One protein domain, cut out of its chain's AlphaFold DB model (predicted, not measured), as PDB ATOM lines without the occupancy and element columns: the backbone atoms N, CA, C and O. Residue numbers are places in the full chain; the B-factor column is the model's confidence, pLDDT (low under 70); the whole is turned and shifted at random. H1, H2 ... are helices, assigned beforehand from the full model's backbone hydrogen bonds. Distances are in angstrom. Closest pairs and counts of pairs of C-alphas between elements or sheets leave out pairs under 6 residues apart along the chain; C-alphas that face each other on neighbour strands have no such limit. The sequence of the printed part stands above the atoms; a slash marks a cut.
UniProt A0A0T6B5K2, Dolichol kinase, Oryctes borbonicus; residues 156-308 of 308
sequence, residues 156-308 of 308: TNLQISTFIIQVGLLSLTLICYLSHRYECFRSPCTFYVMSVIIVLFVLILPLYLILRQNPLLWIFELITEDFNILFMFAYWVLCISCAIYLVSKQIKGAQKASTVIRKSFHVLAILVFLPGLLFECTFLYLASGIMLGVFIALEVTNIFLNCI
ATOM      1  N   THR A 156     110.231 135.016 169.956       90.94
ATOM      2  CA  THR A 156     110.120 133.878 169.030       90.94
ATOM      3  C   THR A 156     111.439 133.125 168.870       90.94
ATOM      4  O   THR A 156     112.520 133.721 168.888       90.94
ATOM      5  N   ASN A 157     111.362 131.814 168.607       92.06
ATOM      6  CA  ASN A 157     112.544 130.979 168.347       92.06
ATOM      7  C   ASN A 157     113.386 131.513 167.177       92.06
ATOM      8  O   ASN A 157     114.615 131.442 167.211       92.06
ATOM      9  N   LEU A 158     112.753 132.113 166.162       91.75
ATOM     10  CA  LEU A 158     113.451 132.737 165.037       91.75
ATOM     11  C   LEU A 158     114.211 134.005 165.452       91.75
ATOM     12  O   LEU A 158     115.343 134.206 165.008       91.75
ATOM     13  N   GLN A 159     113.624 134.850 166.304       92.75
ATOM     14  CA  GLN A 159     114.287 136.044 166.837       92.75
ATOM     15  C   GLN A 159     115.502 135.667 167.689       92.75
ATOM     16  O   GLN A 159     116.584 136.218 167.479       92.75
ATOM     17  N   ILE A 160     115.345 134.686 168.584       93.94
ATOM     18  CA  ILE A 160     116.439 134.169 169.417       93.94
ATOM     19  C   ILE A 160     117.536 133.558 168.536       93.94
ATOM     20  O   ILE A 160     118.706 133.917 168.676       93.94
ATOM     21  N   SER A 161     117.167 132.720 167.561       95.06
ATOM     22  CA  SER A 161     118.116 132.122 166.611       95.06
ATOM     23  C   SER A 161     118.887 133.181 165.821       95.06
ATOM     24  O   SER A 161     120.110 133.113 165.712       95.06
ATOM     25  N   THR A 162     118.186 134.194 165.303       94.56
ATOM     26  CA  THR A 162     118.791 135.318 164.570       94.56
ATOM     27  C   THR A 162     119.773 136.073 165.454       94.56
ATOM     28  O   THR A 162     120.877 136.389 165.015       94.56
ATOM     29  N   PHE A 163     119.401 136.323 166.710       95.19
ATOM     30  CA  PHE A 163     120.249 137.021 167.666       95.19
ATOM     31  C   PHE A 163     121.528 136.233 167.990       95.19
ATOM     32  O   PHE A 163     122.624 136.791 167.914       95.19
ATOM     33  N   ILE A 164     121.413 134.923 168.247       95.94
ATOM     34  CA  ILE A 164     122.560 134.023 168.465       95.94
ATOM     35  C   ILE A 164     123.498 134.032 167.252       95.94
ATOM     36  O   ILE A 164     124.706 134.207 167.414       95.94
ATOM     37  N   ILE A 165     122.956 133.898 166.036       96.31
ATOM     38  CA  ILE A 165     123.754 133.913 164.801       96.31
ATOM     39  C   ILE A 165     124.448 135.265 164.610       96.31
ATOM     40  O   ILE A 165     125.633 135.303 164.286       96.31
ATOM     41  N   GLN A 166     123.738 136.374 164.814       96.56
ATOM     42  CA  GLN A 166     124.284 137.719 164.637       96.56
ATOM     43  C   GLN A 166     125.439 138.002 165.593       96.56
ATOM     44  O   GLN A 166     126.523 138.386 165.151       96.56
ATOM     45  N   VAL A 167     125.243 137.755 166.888       96.75
ATOM     46  CA  VAL A 167     126.295 137.938 167.894       96.75
ATOM     47  C   VAL A 167     127.456 136.960 167.650       96.75
ATOM     48  O   VAL A 167     128.624 137.355 167.719       96.75
ATOM     49  N   GLY A 168     127.156 135.715 167.265       96.62
ATOM     50  CA  GLY A 168     128.147 134.700 166.903       96.62
ATOM     51  C   GLY A 168     129.044 135.103 165.746       96.62
ATOM     52  O   GLY A 168     130.266 135.173 165.898       96.62
ATOM     53  N   LEU A 169     128.458 135.439 164.605       96.88
ATOM     54  CA  LEU A 169     129.214 135.847 163.426       96.88
ATOM     55  C   LEU A 169     129.926 137.195 163.629       96.88
ATOM     56  O   LEU A 169     131.019 137.388 163.090       96.88
ATOM     57  N   LEU A 170     129.376 138.106 164.442       96.94
ATOM     58  CA  LEU A 170     130.057 139.347 164.818       96.94
ATOM     59  C   LEU A 170     131.320 139.060 165.644       96.94
ATOM     60  O   LEU A 170     132.375 139.630 165.358       96.94
ATOM     61  N   SER A 171     131.239 138.144 166.614       96.81
ATOM     62  CA  SER A 171     132.393 137.742 167.426       96.81
ATOM     63  C   SER A 171     133.504 137.106 166.576       96.81
ATOM     64  O   SER A 171     134.670 137.481 166.700       96.81
ATOM     65  N   LEU A 172     133.144 136.235 165.624       96.50
ATOM     66  CA  LEU A 172     134.090 135.637 164.678       96.50
ATOM     67  C   LEU A 172     134.704 136.679 163.742       96.50
ATOM     68  O   LEU A 172     135.910 136.661 163.510       96.50
ATOM     69  N   THR A 173     133.903 137.625 163.249       95.06
ATOM     70  CA  THR A 173     134.396 138.740 162.428       95.06
ATOM     71  C   THR A 173     135.437 139.563 163.191       95.06
ATOM     72  O   THR A 173     136.464 139.933 162.619       95.06
ATOM     73  N   LEU A 174     135.214 139.812 164.487       96.12
ATOM     74  CA  LEU A 174     136.165 140.522 165.340       96.12
ATOM     75  C   LEU A 174     137.471 139.734 165.524       96.12
ATOM     76  O   LEU A 174     138.544 140.318 165.372       96.12
ATOM     77  N   ILE A 175     137.394 138.421 165.771       95.62
ATOM     78  CA  ILE A 175     138.571 137.535 165.848       95.62
ATOM     79  C   ILE A 175     139.371 137.592 164.541       95.62
ATOM     80  O   ILE A 175     140.586 137.808 164.569       95.62
ATOM     81  N   CYS A 176     138.698 137.461 163.393       93.69
ATOM     82  CA  CYS A 176     139.327 137.536 162.072       93.69
ATOM     83  C   CYS A 176     140.031 138.880 161.869       93.69
ATOM     84  O   CYS A 176     141.197 138.930 161.474       93.69
ATOM     85  N   TYR A 177     139.324 139.977 162.154       92.75
ATOM     86  CA  TYR A 177     139.834 141.327 161.956       92.75
ATOM     87  C   TYR A 177     141.063 141.607 162.825       92.75
ATOM     88  O   TYR A 177     142.066 142.102 162.311       92.75
ATOM     89  N   LEU A 178     141.017 141.266 164.116       94.00
ATOM     90  CA  LEU A 178     142.135 141.496 165.034       94.00
ATOM     91  C   LEU A 178     143.356 140.644 164.673       94.00
ATOM     92  O   LEU A 178     144.461 141.184 164.621       94.00
ATOM     93  N   SER A 179     143.156 139.367 164.332       92.44
ATOM     94  CA  SER A 179     144.236 138.455 163.904       92.44
ATOM     95  C   SER A 179     144.884 138.906 162.590       92.44
ATOM     96  O   SER A 179     146.103 138.832 162.403       92.44
ATOM     97  N   HIS A 180     144.077 139.436 161.668       88.88
ATOM     98  CA  HIS A 180     144.577 140.007 160.425       88.88
ATOM     99  C   HIS A 180     145.337 141.320 160.669       88.88
ATOM    100  O   HIS A 180     146.421 141.516 160.115       88.88
ATOM    101  N   ARG A 181     144.793 142.216 161.502       90.19
ATOM    102  CA  ARG A 181     145.299 143.584 161.691       90.19
ATOM    103  C   ARG A 181     146.544 143.676 162.571       90.19
ATOM    104  O   ARG A 181     147.351 144.583 162.338       90.19
ATOM    105  N   TYR A 182     146.668 142.808 163.573       90.88
ATOM    106  CA  TYR A 182     147.731 142.845 164.574       90.88
ATOM    107  C   TYR A 182     148.515 141.535 164.583       90.88
ATOM    108  O   TYR A 182     147.986 140.473 164.899       90.88
ATOM    109  N   GLU A 183     149.808 141.626 164.290       87.56
ATOM    110  CA  GLU A 183     150.694 140.458 164.221       87.56
ATOM    111  C   GLU A 183     150.859 139.768 165.581       87.56
ATOM    112  O   GLU A 183     150.978 138.547 165.637       87.56
ATOM    113  N   CYS A 184     150.751 140.520 166.685       87.81
ATOM    114  CA  CYS A 184     150.834 139.992 168.048       87.81
ATOM    115  C   CYS A 184     149.785 138.907 168.351       87.81
ATOM    116  O   CYS A 184     150.021 138.065 169.214       87.81
ATOM    117  N   PHE A 185     148.640 138.907 167.657       89.19
ATOM    118  CA  PHE A 185     147.567 137.924 167.849       89.19
ATOM    119  C   PHE A 185     147.679 136.699 166.933       89.19
ATOM    120  O   PHE A 185     146.791 135.856 166.958       89.19
ATOM    121  N   ARG A 186     148.748 136.581 166.132       88.81
ATOM    122  CA  ARG A 186     148.949 135.436 165.227       88.81
ATOM    123  C   ARG A 186     149.701 134.270 165.867       88.81
ATOM    124  O   ARG A 186     149.700 133.184 165.308       88.81
ATOM    125  N   SER A 187     150.338 134.466 167.025       88.75
ATOM    126  CA  SER A 187     150.966 133.346 167.738       88.75
ATOM    127  C   SER A 187     149.887 132.423 168.323       88.75
ATOM    128  O   SER A 187     148.868 132.937 168.789       88.75
ATOM    129  N   PRO A 188     150.090 131.093 168.379       89.62
ATOM    130  CA  PRO A 188     149.055 130.169 168.843       89.62
ATOM    131  C   PRO A 188     148.476 130.518 170.216       89.62
ATOM    132  O   PRO A 188     147.262 130.604 170.382       89.62
ATOM    133  N   CYS A 189     149.339 130.798 171.195       91.06
ATOM    134  CA  CYS A 189     148.902 131.132 172.549       91.06
ATOM    135  C   CYS A 189     148.081 132.431 172.576       91.06
ATOM    136  O   CYS A 189     146.966 132.452 173.099       91.06
ATOM    137  N   THR A 190     148.586 133.509 171.962       92.50
ATOM    138  CA  THR A 190     147.878 134.799 171.953       92.50
ATOM    139  C   THR A 190     146.583 134.746 171.147       92.50
ATOM    140  O   THR A 190     145.595 135.350 171.567       92.50
ATOM    141  N   PHE A 191     146.551 133.986 170.049       93.69
ATOM    142  CA  PHE A 191     145.356 133.750 169.244       93.69
ATOM    143  C   PHE A 191     144.249 133.076 170.062       93.69
ATOM    144  O   PHE A 191     143.118 133.570 170.094       93.69
ATOM    145  N   TYR A 192     144.562 131.976 170.761       93.69
ATOM    146  CA  TYR A 192     143.575 131.261 171.573       93.69
ATOM    147  C   TYR A 192     143.104 132.093 172.767       93.69
ATOM    148  O   TYR A 192     141.900 132.164 173.006       93.69
ATOM    149  N   VAL A 193     144.010 132.782 173.470       95.62
ATOM    150  CA  VAL A 193     143.641 133.660 174.595       95.62
ATOM    151  C   VAL A 193     142.721 134.791 174.129       95.62
ATOM    152  O   VAL A 193     141.660 134.997 174.718       95.62
ATOM    153  N   MET A 194     143.069 135.487 173.042       95.44
ATOM    154  CA  MET A 194     142.225 136.538 172.465       95.44
ATOM    155  C   MET A 194     140.860 135.982 172.034       95.44
ATOM    156  O   MET A 194     139.830 136.588 172.327       95.44
ATOM    157  N   SER A 195     140.841 134.823 171.372       95.25
ATOM    158  CA  SER A 195     139.603 134.179 170.922       95.25
ATOM    159  C   SER A 195     138.695 133.818 172.096       95.25
ATOM    160  O   SER A 195     137.508 134.125 172.050       95.25
ATOM    161  N   VAL A 196     139.241 133.249 173.177       96.44
ATOM    162  CA  VAL A 196     138.485 132.944 174.403       96.44
ATOM    163  C   VAL A 196     137.928 134.219 175.035       96.44
ATOM    164  O   VAL A 196     136.747 134.256 175.371       96.44
ATOM    165  N   ILE A 197     138.727 135.284 175.145       97.31
ATOM    166  CA  ILE A 197     138.263 136.576 175.679       97.31
ATOM    167  C   ILE A 197     137.101 137.119 174.835       97.31
ATOM    168  O   ILE A 197     136.070 137.505 175.384       97.31
ATOM    169  N   ILE A 198     137.216 137.112 173.507       97.19
ATOM    170  CA  ILE A 198     136.149 137.601 172.622       97.19
ATOM    171  C   ILE A 198     134.896 136.726 172.739       97.19
ATOM    172  O   ILE A 198     133.794 137.257 172.861       97.19
ATOM    173  N   VAL A 199     135.044 135.402 172.764       95.81
ATOM    174  CA  VAL A 199     133.913 134.484 172.955       95.81
ATOM    175  C   VAL A 199     133.218 134.751 174.293       95.81
ATOM    176  O   VAL A 199     131.996 134.838 174.341       95.81
ATOM    177  N   LEU A 200     133.954 134.956 175.381       95.50
ATOM    178  CA  LEU A 200     133.339 135.212 176.684       95.50
ATOM    179  C   LEU A 200     132.640 136.578 176.742       95.50
ATOM    180  O   LEU A 200     131.473 136.649 177.126       95.50
ATOM    181  N   PHE A 201     133.318 137.655 176.342       95.88
ATOM    182  CA  PHE A 201     132.828 139.023 176.551       95.88
ATOM    183  C   PHE A 201     131.946 139.568 175.424       95.88
ATOM    184  O   PHE A 201     131.128 140.448 175.681       95.88
ATOM    185  N   VAL A 202     132.095 139.078 174.191       95.12
ATOM    186  CA  VAL A 202     131.334 139.558 173.022       95.12
ATOM    187  C   VAL A 202     130.241 138.573 172.619       95.12
ATOM    188  O   VAL A 202     129.189 139.013 172.170       95.12
ATOM    189  N   LEU A 203     130.452 137.264 172.797       94.88
ATOM    190  CA  LEU A 203     129.434 136.253 172.500       94.88
ATOM    191  C   LEU A 203     128.612 135.883 173.739       94.88
ATOM    192  O   LEU A 203     127.423 136.184 173.793       94.88
ATOM    193  N   ILE A 204     129.216 135.225 174.729       94.06
ATOM    194  CA  ILE A 204     128.467 134.623 175.840       94.06
ATOM    195  C   ILE A 204     127.815 135.686 176.724       94.06
ATOM    196  O   ILE A 204     126.627 135.569 177.020       94.06
ATOM    197  N   LEU A 205     128.552 136.726 177.126       93.12
ATOM    198  CA  LEU A 205     128.038 137.736 178.052       93.12
ATOM    199  C   LEU A 205     126.816 138.495 177.490       93.12
ATOM    200  O   LEU A 205     125.795 138.518 178.180       93.12
ATOM    201  N   PRO A 206     126.831 139.059 176.262       92.25
ATOM    202  CA  PRO A 206     125.647 139.721 175.714       92.25
ATOM    203  C   PRO A 206     124.468 138.769 175.524       92.25
ATOM    204  O   PRO A 206     123.340 139.146 175.835       92.25
ATOM    205  N   LEU A 207     124.714 137.531 175.072       94.25
ATOM    206  CA  LEU A 207     123.660 136.526 174.930       94.25
ATOM    207  C   LEU A 207     123.013 136.206 176.278       94.25
ATOM    208  O   LEU A 207     121.792 136.256 176.380       94.25
ATOM    209  N   TYR A 208     123.806 135.950 177.319       93.62
ATOM    210  CA  TYR A 208     123.294 135.648 178.654       93.62
ATOM    211  C   TYR A 208     122.475 136.809 179.241       93.62
ATOM    212  O   TYR A 208     121.392 136.591 179.783       93.62
ATOM    213  N   LEU A 209     122.962 138.049 179.106       92.81
ATOM    214  CA  LEU A 209     122.286 139.233 179.646       92.81
ATOM    215  C   LEU A 209     120.969 139.546 178.922       92.81
ATOM    216  O   LEU A 209     119.979 139.877 179.573       92.81
ATOM    217  N   ILE A 210     120.953 139.449 177.589       93.00
ATOM    218  CA  ILE A 210     119.796 139.836 176.769       93.00
ATOM    219  C   ILE A 210     118.750 138.720 176.717       93.00
ATOM    220  O   ILE A 210     117.562 138.998 176.871       93.00
ATOM    221  N   LEU A 211     119.169 137.459 176.561       90.88
ATOM    222  CA  LEU A 211     118.248 136.318 176.570       90.88
ATOM    223  C   LEU A 211     117.746 135.990 177.981       90.88
ATOM    224  O   LEU A 211     116.729 135.317 178.114       90.88
ATOM    225  N   ARG A 212     118.450 136.448 179.027       89.06
ATOM    226  CA  ARG A 212     118.186 136.129 180.444       89.06
ATOM    227  C   ARG A 212     118.192 134.627 180.753       89.06
ATOM    228  O   ARG A 212     117.625 134.191 181.749       89.06
ATOM    229  N   GLN A 213     118.858 133.850 179.908       88.12
ATOM    230  CA  GLN A 213     119.036 132.407 180.029       88.12
ATOM    231  C   GLN A 213     120.353 132.001 179.366       88.12
ATOM    232  O   GLN A 213     120.943 132.762 178.594       88.12
ATOM    233  N   ASN A 214     120.833 130.794 179.661       89.69
ATOM    234  CA  ASN A 214     122.053 130.288 179.043       89.69
ATOM    235  C   ASN A 214     121.787 129.944 177.559       89.69
ATOM    236  O   ASN A 214     120.955 129.080 177.292       89.69
ATOM    237  N   PRO A 215     122.493 130.561 176.588       89.69
ATOM    238  CA  PRO A 215     122.239 130.329 175.164       89.69
ATOM    239  C   PRO A 215     122.522 128.886 174.729       89.69
ATOM    240  O   PRO A 215     121.848 128.382 173.839       89.69
ATOM    241  N   LEU A 216     123.490 128.203 175.353       90.31
ATOM    242  CA  LEU A 216     123.771 126.795 175.057       90.31
ATOM    243  C   LEU A 216     122.654 125.888 175.573       90.31
ATOM    244  O   LEU A 216     122.280 124.939 174.891       90.31
ATOM    245  N   LEU A 217     122.112 126.207 176.753       92.94
ATOM    246  CA  LEU A 217     120.967 125.489 177.305       92.94
ATOM    247  C   LEU A 217     119.733 125.694 176.425       92.94
ATOM    248  O   LEU A 217     119.077 124.720 176.094       92.94
ATOM    249  N   TRP A 218     119.490 126.920 175.956       94.44
ATOM    250  CA  TRP A 218     118.375 127.200 175.052       94.44
ATOM    251  C   TRP A 218     118.475 126.425 173.729       94.44
ATOM    252  O   TRP A 218     117.482 125.888 173.253       94.44
ATOM    253  N   ILE A 219     119.672 126.314 173.134       92.56
ATOM    254  CA  ILE A 219     119.867 125.490 171.927       92.56
ATOM    255  C   ILE A 219     119.565 124.017 172.226       92.56
ATOM    256  O   ILE A 219     118.967 123.333 171.397       92.56
ATOM    257  N   PHE A 220     119.987 123.522 173.389       92.88
ATOM    258  CA  PHE A 220     119.693 122.153 173.802       92.88
ATOM    259  C   PHE A 220     118.188 121.938 173.989       92.88
ATOM    260  O   PHE A 220     117.646 120.987 173.432       92.88
ATOM    261  N   GLU A 221     117.515 122.856 174.684       93.12
ATOM    262  CA  GLU A 221     116.063 122.855 174.871       93.12
ATOM    263  C   GLU A 221     115.335 122.849 173.526       93.12
ATOM    264  O   GLU A 221     114.492 121.982 173.327       93.12
ATOM    265  N   LEU A 222     115.738 123.702 172.574       91.69
ATOM    266  CA  LEU A 222     115.187 123.745 171.215       91.69
ATOM    267  C   LEU A 222     115.307 122.393 170.491       91.69
ATOM    268  O   LEU A 222     114.380 121.975 169.805       91.69
ATOM    269  N   ILE A 223     116.441 121.695 170.625       92.00
ATOM    270  CA  ILE A 223     116.636 120.371 170.003       92.00
ATOM    271  C   ILE A 223     115.716 119.320 170.638       92.00
ATOM    272  O   ILE A 223     115.258 118.405 169.954       92.00
ATOM    273  N   THR A 224     115.474 119.431 171.944       91.94
ATOM    274  CA  THR A 224     114.668 118.476 172.718       91.94
ATOM    275  C   THR A 224     113.189 118.846 172.831       91.94
ATOM    276  O   THR A 224     112.433 118.086 173.429       91.94
ATOM    277  N   GLU A 225     112.779 119.992 172.282       89.25
ATOM    278  CA  GLU A 225     111.423 120.538 172.404       89.25
ATOM    279  C   GLU A 225     110.382 119.642 171.718       89.25
ATOM    280  O   GLU A 225     109.330 119.362 172.291       89.25
ATOM    281  N   ASP A 226     110.702 119.146 170.517       89.94
ATOM    282  CA  ASP A 226     109.836 118.276 169.716       89.94
ATOM    283  C   ASP A 226     110.599 117.023 169.246       89.94
ATOM    284  O   ASP A 226     111.756 117.077 168.814       89.94
ATOM    285  N   PHE A 227     109.915 115.878 169.264       90.56
ATOM    286  CA  PHE A 227     110.376 114.633 168.654       90.56
ATOM    287  C   PHE A 227     110.721 114.798 167.172       90.56
ATOM    288  O   PHE A 227     111.651 114.139 166.700       90.56
ATOM    289  N   ASN A 228     110.023 115.674 166.442       89.56
ATOM    290  CA  ASN A 228     110.336 115.956 165.039       89.56
ATOM    291  C   ASN A 228     111.726 116.592 164.886       89.56
ATOM    292  O   ASN A 228     112.532 116.126 164.074       89.56
ATOM    293  N   ILE A 229     112.037 117.600 165.709       89.69
ATOM    294  CA  ILE A 229     113.344 118.270 165.723       89.69
ATOM    295  C   ILE A 229     114.431 117.279 166.143       89.69
ATOM    296  O   ILE A 229     115.466 117.185 165.476       89.69
ATOM    297  N   LEU A 230     114.185 116.485 167.186       92.94
ATOM    298  CA  LEU A 230     115.136 115.482 167.662       92.94
ATOM    299  C   LEU A 230     115.426 114.407 166.600       92.94
ATOM    300  O   LEU A 230     116.588 114.060 166.367       92.94
ATOM    301  N   PHE A 231     114.392 113.895 165.927       93.00
ATOM    302  CA  PHE A 231     114.542 112.924 164.842       93.00
ATOM    303  C   PHE A 231     115.319 113.522 163.666       93.00
ATOM    304  O   PHE A 231     116.245 112.892 163.147       93.00
ATOM    305  N   MET A 232     114.991 114.754 163.276       91.81
ATOM    306  CA  MET A 232     115.699 115.458 162.212       91.81
ATOM    307  C   MET A 232     117.168 115.709 162.579       91.81
ATOM    308  O   MET A 232     118.049 115.499 161.742       91.81
ATOM    309  N   PHE A 233     117.457 116.083 163.828       92.81
ATOM    310  CA  PHE A 233     118.821 116.234 164.330       92.81
ATOM    311  C   PHE A 233     119.597 114.911 164.260       92.81
ATOM    312  O   PHE A 233     120.696 114.877 163.702       92.81
ATOM    313  N   ALA A 234     119.017 113.806 164.739       93.50
ATOM    314  CA  ALA A 234     119.633 112.479 164.651       93.50
ATOM    315  C   ALA A 234     119.900 112.064 163.191       93.50
ATOM    316  O   ALA A 234     120.978 111.563 162.854       93.50
ATOM    317  N   TYR A 235     118.949 112.336 162.299       94.06
ATOM    318  CA  TYR A 235     119.089 112.107 160.866       94.06
ATOM    319  C   TYR A 235     120.212 112.959 160.237       94.06
ATOM    320  O   TYR A 235     120.998 112.455 159.426       94.06
ATOM    321  N   TRP A 236     120.370 114.223 160.635       94.25
ATOM    322  CA  TRP A 236     121.485 115.062 160.180       94.25
ATOM    323  C   TRP A 236     122.838 114.597 160.718       94.25
ATOM    324  O   TRP A 236     123.811 114.596 159.961       94.25
ATOM    325  N   VAL A 237     122.916 114.127 161.966       94.06
ATOM    326  CA  VAL A 237     124.133 113.499 162.513       94.06
ATOM    327  C   VAL A 237     124.540 112.283 161.673       94.06
ATOM    328  O   VAL A 237     125.727 112.102 161.377       94.06
ATOM    329  N   LEU A 238     123.573 111.489 161.205       94.94
ATOM    330  CA  LEU A 238     123.830 110.381 160.285       94.94
ATOM    331  C   LEU A 238     124.336 110.878 158.921       94.94
ATOM    332  O   LEU A 238     125.315 110.339 158.402       94.94
ATOM    333  N   CYS A 239     123.748 111.940 158.363       94.12
ATOM    334  CA  CYS A 239     124.219 112.547 157.111       94.12
ATOM    335  C   CYS A 239     125.666 113.055 157.221       94.12
ATOM    336  O   CYS A 239     126.481 112.804 156.331       94.12
ATOM    337  N   ILE A 240     126.001 113.730 158.325       92.38
ATOM    338  CA  ILE A 240     127.359 114.213 158.617       92.38
ATOM    339  C   ILE A 240     128.324 113.034 158.759       92.38
ATOM    340  O   ILE A 240     129.409 113.055 158.179       92.38
ATOM    341  N   SER A 241     127.925 111.972 159.457       93.62
ATOM    342  CA  SER A 241     128.744 110.763 159.611       93.62
ATOM    343  C   SER A 241     129.037 110.104 158.257       93.62
ATOM    344  O   SER A 241     130.185 109.763 157.964       93.62
ATOM    345  N   CYS A 242     128.029 110.010 157.384       92.75
ATOM    346  CA  CYS A 242     128.196 109.564 156.001       92.75
ATOM    347  C   CYS A 242     129.152 110.476 155.218       92.75
ATOM    348  O   CYS A 242     130.041 109.980 154.524       92.75
ATOM    349  N   ALA A 243     129.020 111.799 155.351       90.75
ATOM    350  CA  ALA A 243     129.914 112.762 154.712       90.75
ATOM    351  C   ALA A 243     131.373 112.558 155.157       90.75
ATOM    352  O   ALA A 243     132.259 112.418 154.311       90.75
ATOM    353  N   ILE A 244     131.617 112.464 156.468       91.06
ATOM    354  CA  ILE A 244     132.948 112.232 157.050       91.06
ATOM    355  C   ILE A 244     133.529 110.907 156.558       91.06
ATOM    356  O   ILE A 244     134.704 110.853 156.187       91.06
ATOM    357  N   TYR A 245     132.724 109.845 156.504       91.50
ATOM    358  CA  TYR A 245     133.154 108.552 155.976       91.50
ATOM    359  C   TYR A 245     133.587 108.648 154.505       91.50
ATOM    360  O   TYR A 245     134.665 108.161 154.147       91.50
ATOM    361  N   LEU A 246     132.796 109.319 153.658       89.06
ATOM    362  CA  LEU A 246     133.122 109.526 152.244       89.06
ATOM    363  C   LEU A 246     134.418 110.332 152.064       89.06
ATOM    364  O   LEU A 246     135.283 109.910 151.290       89.06
ATOM    365  N   VAL A 247     134.590 111.435 152.808       87.44
ATOM    366  CA  VAL A 247     135.837 112.227 152.804       87.44
ATOM    367  C   VAL A 247     137.015 111.373 153.261       87.44
ATOM    368  O   VAL A 247     138.047 111.328 152.595       87.44
ATOM    369  N   SER A 248     136.867 110.653 154.370       87.19
ATOM    370  CA  SER A 248     137.940 109.836 154.945       87.19
ATOM    371  C   SER A 248     138.396 108.748 153.978       87.19
ATOM    372  O   SER A 248     139.595 108.515 153.825       87.19
ATOM    373  N   LYS A 249     137.453 108.100 153.284       86.75
ATOM    374  CA  LYS A 249     137.756 107.104 152.249       86.75
ATOM    375  C   LYS A 249     138.486 107.731 151.062       86.75
ATOM    376  O   LYS A 249     139.444 107.143 150.564       86.75
ATOM    377  N   GLN A 250     138.070 108.922 150.637       84.75
ATOM    378  CA  GLN A 250     138.736 109.654 149.564       84.75
ATOM    379  C   GLN A 250     140.185 110.015 149.932       84.75
ATOM    380  O   GLN A 250     141.090 109.761 149.135       84.75
ATOM    381  N   ILE A 251     140.403 110.571 151.132       84.56
ATOM    382  CA  ILE A 251     141.730 110.972 151.622       84.56
ATOM    383  C   ILE A 251     142.647 109.752 151.736       84.56
ATOM    384  O   ILE A 251     143.746 109.766 151.187       84.56
ATOM    385  N   LYS A 252     142.187 108.668 152.380       84.38
ATOM    386  CA  LYS A 252     142.976 107.430 152.533       84.38
ATOM    387  C   LYS A 252     143.330 106.785 151.194       84.38
ATOM    388  O   LYS A 252     144.394 106.193 151.068       84.38
ATOM    389  N   GLY A 253     142.454 106.903 150.198       79.94
ATOM    390  CA  GLY A 253     142.713 106.404 148.851       79.94
ATOM    391  C   GLY A 253     143.614 107.303 147.999       79.94
ATOM    392  O   GLY A 253     143.836 106.962 146.840       79.94
ATOM    393  N   ALA A 254     144.064 108.460 148.513       76.88
ATOM    394  CA  ALA A 254     144.755 109.510 147.754       76.88
ATOM    395  C   ALA A 254     144.035 109.883 146.437       76.88
ATOM    396  O   ALA A 254     144.651 110.303 145.454       76.88
ATOM    397  N   GLN A 255     142.709 109.712 146.397       71.94
ATOM    398  CA  GLN A 255     141.928 109.896 145.181       71.94
ATOM    399  C   GLN A 255     141.551 111.369 145.025       71.94
ATOM    400  O   GLN A 255     140.972 111.989 145.922       71.94
ATOM    401  N   LYS A 256     141.819 111.940 143.842       73.62
ATOM    402  CA  LYS A 256     141.231 113.234 143.469       73.62
ATOM    403  C   LYS A 256     139.706 113.131 143.526       73.62
ATOM    404  O   LYS A 256     139.140 112.092 143.188       73.62
ATOM    405  N   ALA A 257     139.048 114.217 143.933       72.94
ATOM    406  CA  ALA A 257     137.592 114.268 144.044       72.94
ATOM    407  C   ALA A 257     136.943 113.899 142.702       72.94
ATOM    408  O   ALA A 257     136.979 114.668 141.737       72.94
ATOM    409  N   SER A 258     136.366 112.701 142.633       77.19
ATOM    410  CA  SER A 258     135.686 112.229 141.437       77.19
ATOM    411  C   SER A 258     134.348 112.952 141.266       77.19
ATOM    412  O   SER A 258     133.784 113.534 142.198       77.19
ATOM    413  N   THR A 259     133.791 112.905 140.057       80.56
ATOM    414  CA  THR A 259     132.436 113.415 139.800       80.56
ATOM    415  C   THR A 259     131.388 112.709 140.664       80.56
ATOM    416  O   THR A 259     130.413 113.343 141.057       80.56
ATOM    417  N   VAL A 260     131.611 111.439 141.023       81.25
ATOM    418  CA  VAL A 260     130.735 110.683 141.931       81.25
ATOM    419  C   VAL A 260     130.747 111.302 143.325       81.25
ATOM    420  O   VAL A 260     129.684 111.620 143.841       81.25
ATOM    421  N   ILE A 261     131.927 111.577 143.886       81.62
ATOM    422  CA  ILE A 261     132.061 112.197 145.212       81.62
ATOM    423  C   ILE A 261     131.380 113.568 145.245       81.62
ATOM    424  O   ILE A 261     130.608 113.861 146.156       81.62
ATOM    425  N   ARG A 262     131.601 114.394 144.211       83.50
ATOM    426  CA  ARG A 262     130.924 115.694 144.094       83.50
ATOM    427  C   ARG A 262     129.405 115.533 144.093       83.50
ATOM    428  O   ARG A 262     128.737 116.234 144.845       83.50
ATOM    429  N   LYS A 263     128.856 114.597 143.312       88.44
ATOM    430  CA  LYS A 263     127.411 114.317 143.299       88.44
ATOM    431  C   LYS A 263     126.907 113.813 144.654       88.44
ATOM    432  O   LYS A 263     125.859 114.271 145.091       88.44
ATOM    433  N   SER A 264     127.658 112.956 145.348       87.50
ATOM    434  CA  SER A 264     127.301 112.484 146.692       87.50
ATOM    435  C   SER A 264     127.180 113.632 147.698       87.50
ATOM    436  O   SER A 264     126.219 113.654 148.456       87.50
ATOM    437  N   PHE A 265     128.075 114.626 147.663       87.75
ATOM    438  CA  PHE A 265     127.934 115.819 148.509       87.75
ATOM    439  C   PHE A 265     126.720 116.673 148.151       87.75
ATOM    440  O   PHE A 265     126.070 117.188 149.051       87.75
ATOM    441  N   HIS A 266     126.378 116.799 146.866       90.88
ATOM    442  CA  HIS A 266     125.159 117.514 146.470       90.88
ATOM    443  C   HIS A 266     123.908 116.785 146.963       90.88
ATOM    444  O   HIS A 266     122.993 117.423 147.472       90.88
ATOM    445  N   VAL A 267     123.883 115.451 146.867       92.44
ATOM    446  CA  VAL A 267     122.789 114.639 147.417       92.44
ATOM    447  C   VAL A 267     122.708 114.813 148.932       92.44
ATOM    448  O   VAL A 267     121.630 115.095 149.434       92.44
ATOM    449  N   LEU A 268     123.828 114.729 149.656       90.69
ATOM    450  CA  LEU A 268     123.859 114.968 151.103       90.69
ATOM    451  C   LEU A 268     123.382 116.380 151.470       90.69
ATOM    452  O   LEU A 268     122.637 116.535 152.431       90.69
ATOM    453  N   ALA A 269     123.745 117.397 150.688       90.56
ATOM    454  CA  ALA A 269     123.240 118.751 150.886       90.56
ATOM    455  C   ALA A 269     121.714 118.805 150.719       90.56
ATOM    456  O   ALA A 269     121.031 119.340 151.585       90.56
ATOM    457  N   ILE A 270     121.158 118.195 149.666       93.44
ATOM    458  CA  ILE A 270     119.699 118.101 149.480       93.44
ATOM    459  C   ILE A 270     119.056 117.360 150.658       93.44
ATOM    460  O   ILE A 270     118.052 117.823 151.188       93.44
ATOM    461  N   LEU A 271     119.656 116.254 151.103       93.56
ATOM    462  CA  LEU A 271     119.172 115.459 152.229       93.56
ATOM    463  C   LEU A 271     119.156 116.239 153.546       93.56
ATOM    464  O   LEU A 271     118.309 115.936 154.372       93.56
ATOM    465  N   VAL A 272     120.027 117.228 153.745       93.00
ATOM    466  CA  VAL A 272     120.010 118.098 154.934       93.00
ATOM    467  C   VAL A 272     119.037 119.267 154.748       93.00
ATOM    468  O   VAL A 272     118.143 119.467 155.569       93.00
ATOM    469  N   PHE A 273     119.174 120.023 153.655       93.38
ATOM    470  CA  PHE A 273     118.433 121.271 153.452       93.38
ATOM    471  C   PHE A 273     116.955 121.057 153.116       93.38
ATOM    472  O   PHE A 273     116.122 121.823 153.589       93.38
ATOM    473  N   LEU A 274     116.600 120.041 152.323       93.62
ATOM    474  CA  LEU A 274     115.212 119.821 151.907       93.62
ATOM    475  C   LEU A 274     114.274 119.510 153.087       93.62
ATOM    476  O   LEU A 274     113.285 120.225 153.226       93.62
ATOM    477  N   PRO A 275     114.546 118.516 153.959       91.88
ATOM    478  CA  PRO A 275     113.675 118.273 155.107       91.88
ATOM    479  C   PRO A 275     113.681 119.446 156.092       91.88
ATOM    480  O   PRO A 275     112.625 119.796 156.603       91.88
ATOM    481  N   GLY A 276     114.820 120.120 156.293       92.31
ATOM    482  CA  GLY A 276     114.863 121.317 157.136       92.31
ATOM    483  C   GLY A 276     113.983 122.457 156.610       92.31
ATOM    484  O   GLY A 276     113.319 123.126 157.389       92.31
ATOM    485  N   LEU A 277     113.923 122.657 155.290       92.06
ATOM    486  CA  LEU A 277     113.047 123.659 154.675       92.06
ATOM    487  C   LEU A 277     111.563 123.277 154.742       92.06
ATOM    488  O   LEU A 277     110.718 124.165 154.773       92.06
ATOM    489  N   LEU A 278     111.238 121.984 154.712       92.12
ATOM    490  CA  LEU A 278     109.849 121.521 154.708       92.12
ATOM    491  C   LEU A 278     109.246 121.433 156.108       92.12
ATOM    492  O   LEU A 278     108.070 121.747 156.268       92.12
ATOM    493  N   PHE A 279     110.029 120.995 157.092       89.38
ATOM    494  CA  PHE A 279     109.518 120.685 158.426       89.38
ATOM    495  C   PHE A 279     109.940 121.721 159.471       89.38
ATOM    496  O   PHE A 279     109.107 122.153 160.251       89.38
ATOM    497  N   GLU A 280     111.198 122.175 159.462       91.69
ATOM    498  CA  GLU A 280     111.782 122.901 160.600       91.69
ATOM    499  C   GLU A 280     112.721 124.039 160.160       91.69
ATOM    500  O   GLU A 280     113.946 124.015 160.351       91.69
ATOM    501  N   CYS A 281     112.136 125.077 159.555       91.38
ATOM    502  CA  CYS A 281     112.882 126.195 158.966       91.38
ATOM    503  C   CYS A 281     113.735 126.955 159.989       91.38
ATOM    504  O   CYS A 281     114.867 127.337 159.685       91.38
ATOM    505  N   THR A 282     113.209 127.178 161.196       91.75
ATOM    506  CA  THR A 282     113.924 127.898 162.263       91.75
ATOM    507  C   THR A 282     115.171 127.141 162.702       91.75
ATOM    508  O   THR A 282     116.250 127.730 162.804       91.75
ATOM    509  N   PHE A 283     115.050 125.827 162.901       92.38
ATOM    510  CA  PHE A 283     116.178 124.996 163.295       92.38
ATOM    511  C   PHE A 283     117.228 124.907 162.185       92.38
ATOM    512  O   PHE A 283     118.421 125.082 162.444       92.38
ATOM    513  N   LEU A 284     116.797 124.729 160.930       94.44
ATOM    514  CA  LEU A 284     117.696 124.758 159.775       94.44
ATOM    515  C   LEU A 284     118.437 126.096 159.657       94.44
ATOM    516  O   LEU A 284     119.638 126.108 159.369       94.44
ATOM    517  N   TYR A 285     117.746 127.215 159.880       94.62
ATOM    518  CA  TYR A 285     118.342 128.549 159.863       94.62
ATOM    519  C   TYR A 285     119.437 128.683 160.930       94.62
ATOM    520  O   TYR A 285     120.568 129.050 160.595       94.62
ATOM    521  N   LEU A 286     119.136 128.306 162.178       95.44
ATOM    522  CA  LEU A 286     120.097 128.311 163.282       95.44
ATOM    523  C   LEU A 286     121.319 127.435 162.979       95.44
ATOM    524  O   LEU A 286     122.456 127.907 163.050       95.44
ATOM    525  N   ALA A 287     121.088 126.181 162.582       93.88
ATOM    526  CA  ALA A 287     122.144 125.228 162.259       93.88
ATOM    527  C   ALA A 287     123.034 125.727 161.111       93.88
ATOM    528  O   ALA A 287     124.256 125.631 161.192       93.88
ATOM    529  N   SER A 288     122.447 126.330 160.073       94.69
ATOM    530  CA  SER A 288     123.197 126.900 158.946       94.69
ATOM    531  C   SER A 288     124.118 128.041 159.388       94.69
ATOM    532  O   SER A 288     125.272 128.100 158.961       94.69
ATOM    533  N   GLY A 289     123.641 128.924 160.272       95.62
ATOM    534  CA  GLY A 289     124.456 130.003 160.836       95.62
ATOM    535  C   GLY A 289     125.595 129.489 161.722       95.62
ATOM    536  O   GLY A 289     126.727 129.962 161.599       95.62
ATOM    537  N   ILE A 290     125.330 128.473 162.552       95.06
ATOM    538  CA  ILE A 290     126.359 127.810 163.370       95.06
ATOM    539  C   ILE A 290     127.412 127.150 162.472       95.06
ATOM    540  O   ILE A 290     128.605 127.368 162.675       95.06
ATOM    541  N   MET A 291     126.995 126.403 161.447       94.69
ATOM    542  CA  MET A 291     127.914 125.743 160.513       94.69
ATOM    543  C   MET A 291     128.768 126.742 159.732       94.69
ATOM    544  O   MET A 291     129.965 126.513 159.561       94.69
ATOM    545  N   LEU A 292     128.198 127.878 159.314       95.06
ATOM    546  CA  LEU A 292     128.971 128.974 158.730       95.06
ATOM    547  C   LEU A 292     130.036 129.484 159.712       95.06
ATOM    548  O   LEU A 292     131.190 129.666 159.323       95.06
ATOM    549  N   GLY A 293     129.670 129.669 160.982       96.12
ATOM    550  CA  GLY A 293     130.610 130.063 162.029       96.12
ATOM    551  C   GLY A 293     131.737 129.047 162.238       96.12
ATOM    552  O   GLY A 293     132.903 129.435 162.310       96.12
ATOM    553  N   VAL A 294     131.413 127.751 162.256       94.88
ATOM    554  CA  VAL A 294     132.398 126.660 162.349       94.88
ATOM    555  C   VAL A 294     133.357 126.685 161.159       94.88
ATOM    556  O   VAL A 294     134.567 126.612 161.363       94.88
ATOM    557  N   PHE A 295     132.860 126.841 159.928       93.88
ATOM    558  CA  PHE A 295     133.725 126.926 158.746       93.88
ATOM    559  C   PHE A 295     134.667 128.128 158.796       93.88
ATOM    560  O   PHE A 295     135.849 127.978 158.494       93.88
ATOM    561  N   ILE A 296     134.183 129.294 159.232       93.81
ATOM    562  CA  ILE A 296     135.035 130.477 159.414       93.81
ATOM    563  C   ILE A 296     136.096 130.211 160.491       93.81
ATOM    564  O   ILE A 296     137.270 130.484 160.264       93.81
ATOM    565  N   ALA A 297     135.718 129.649 161.642       92.81
ATOM    566  CA  ALA A 297     136.655 129.360 162.727       92.81
ATOM    567  C   ALA A 297     137.744 128.352 162.314       92.81
ATOM    568  O   ALA A 297     138.924 128.552 162.615       92.81
ATOM    569  N   LEU A 298     137.369 127.294 161.589       92.06
ATOM    570  CA  LEU A 298     138.311 126.309 161.053       92.06
ATOM    571  C   LEU A 298     139.263 126.932 160.024       92.06
ATOM    572  O   LEU A 298     140.464 126.686 160.072       92.06
ATOM    573  N   GLU A 299     138.764 127.777 159.126       91.00
ATOM    574  CA  GLU A 299     139.618 128.434 158.132       91.00
ATOM    575  C   GLU A 299     140.600 129.415 158.785       91.00
ATOM    576  O   GLU A 299     141.789 129.419 158.479       91.00
ATOM    577  N   VAL A 300     140.130 130.205 159.751       89.50
ATOM    578  CA  VAL A 300     140.962 131.157 160.500       89.50
ATOM    579  C   VAL A 300     142.052 130.425 161.278       89.50
ATOM    580  O   VAL A 300     143.217 130.813 161.214       89.50
ATOM    581  N   THR A 301     141.698 129.350 161.985       88.44
ATOM    582  CA  THR A 301     142.685 128.533 162.704       88.44
ATOM    583  C   THR A 301     143.706 127.930 161.745       88.44
ATOM    584  O   THR A 301     144.899 128.035 162.010       88.44
ATOM    585  N   ASN A 302     143.283 127.405 160.594       87.25
ATOM    586  CA  ASN A 302     144.207 126.896 159.580       87.25
ATOM    587  C   ASN A 302     145.166 127.976 159.061       87.25
ATOM    588  O   ASN A 302     146.374 127.748 159.019       87.25
ATOM    589  N   ILE A 303     144.657 129.155 158.700       85.50
ATOM    590  CA  ILE A 303     145.472 130.242 158.143       85.50
ATOM    591  C   ILE A 303     146.509 130.734 159.157       85.50
ATOM    592  O   ILE A 303     147.665 130.938 158.790       85.50
ATOM    593  N   PHE A 304     146.117 130.944 160.414       80.62
ATOM    594  CA  PHE A 304     146.998 131.577 161.399       80.62
ATOM    595  C   PHE A 304     147.869 130.593 162.185       80.62
ATOM    596  O   PHE A 304     148.928 130.999 162.655       80.62
ATOM    597  N   LEU A 305     147.469 129.323 162.316       74.25
ATOM    598  CA  LEU A 305     148.203 128.335 163.119       74.25
ATOM    599  C   LEU A 305     149.027 127.353 162.282       74.25
ATOM    600  O   LEU A 305     150.064 126.918 162.762       74.25
ATOM    601  N   ASN A 306     148.600 127.017 161.057       64.88
ATOM    602  CA  ASN A 306     149.310 126.048 160.207       64.88
ATOM    603  C   ASN A 306     150.250 126.706 159.175       64.88
ATOM    604  O   ASN A 306     150.894 125.997 158.407       64.88
ATOM    605  N   CYS A 307     150.321 128.043 159.125       53.09
ATOM    606  CA  CYS A 307     151.294 128.783 158.302       53.09
ATOM    607  C   CYS A 307     152.563 129.207 159.071       53.09
ATOM    608  O   CYS A 307     153.355 129.982 158.531       53.09
ATOM    609  N   ILE A 308     152.749 128.734 160.310       44.84
ATOM    610  CA  ILE A 308     153.981 128.865 161.112       44.84
ATOM    611  C   ILE A 308     154.588 127.470 161.249       44.84
ATOM    612  O   ILE A 308     155.822 127.358 161.088       44.84
TER     613      ILE A 308
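This is residues 156 to 308 of the 308 residues of the protein "Dolichol kinase" of Oryctes borbonicus (UniProt A0A0T6B5K2). Two groups of long helices open from each other as a flat V: H1, H2 and H6 make one arm, with H1 in the middle of the three, and the hairpin of H4 and H5 makes the other. The arms come together where the last part of H5 meets the first part of H6; short H3 joins H2 to H4 at this narrow end, and a gap widens between H6 and the hairpin toward the other end, where residues 251 to 256 stick out. The printed part has 153 residues, with six named helices, H1 to H6 in chain order, and no named strand; the class is all helix. It is only just loose, close to compact, with a radius of gyration of the C-alphas of 18.0 A, and flat, spanning 44 by 44 by 17 A.

The longest helix by residues is H4, residues 227 to 252, 37.1 A from C-alpha 227 at (110.376, 114.633, 168.654) to its last C-alpha. H5 is residues 259 to 279, 30.4 A, and H6 residues 281 to 305, 35.6 A, ending at (148.203, 128.335, 163.119). H1, residues 157 to 181, begins at (112.544, 130.979, 168.347) and measures 35.7 A. H2 is residues 188 to 211, 32.4 A, and H3 residues 215 to 224, 14.3 A.

H4 and H5 form a helical hairpin and touch, their closest C-alphas, of Trp 236 and Val 272, 6.2 A apart, at a shallow tilt of 10 degrees, opposite ways. H5 touches H6 with residues 273 to 277 alone, closest at the C-alphas of Gly 276 and Leu 284, 5.2 A, at a steep tilt of 42 degrees; these two are also a hairpin. H6 touches H1 at a shallow tilt of 12 degrees, the same way, closest at the C-alphas of Ser 161 and Leu 286, 5.4 A. H1 and H2, a hairpin, touch at 26 degrees, a shallow tilt, closest at the C-alphas of Val 167 and Leu 203, 5.8 A. H2 and H3 only just touch, with 3 pairs of C-alphas within 8 A, the closest those of Leu 207 and Pro 215, 6.4 A. H3 and H4 touch only at the corner, about perpendicular at 77 degrees, the closest C-alphas being those of Ile 223 and Leu 230, 5.6 A. H3 and H6 are near each other; H2 is apart from H4 and H5. Every O i to N i+4 pair is within hydrogen-bond range in H1, H3, H4 and H6, against 17 of 20 in H2 and 16 of 17 in H5.

The C-alphas farthest apart, of Arg 212 and Gln 255, are 50.0 A from each other. The printed part has no cut, and no link is long. Residues 251 to 256, of which 251 and 252 belong to H4, stand free. The mean pLDDT of the printed part is 90.5; residues 306 to 308, which end the chain, are under 70.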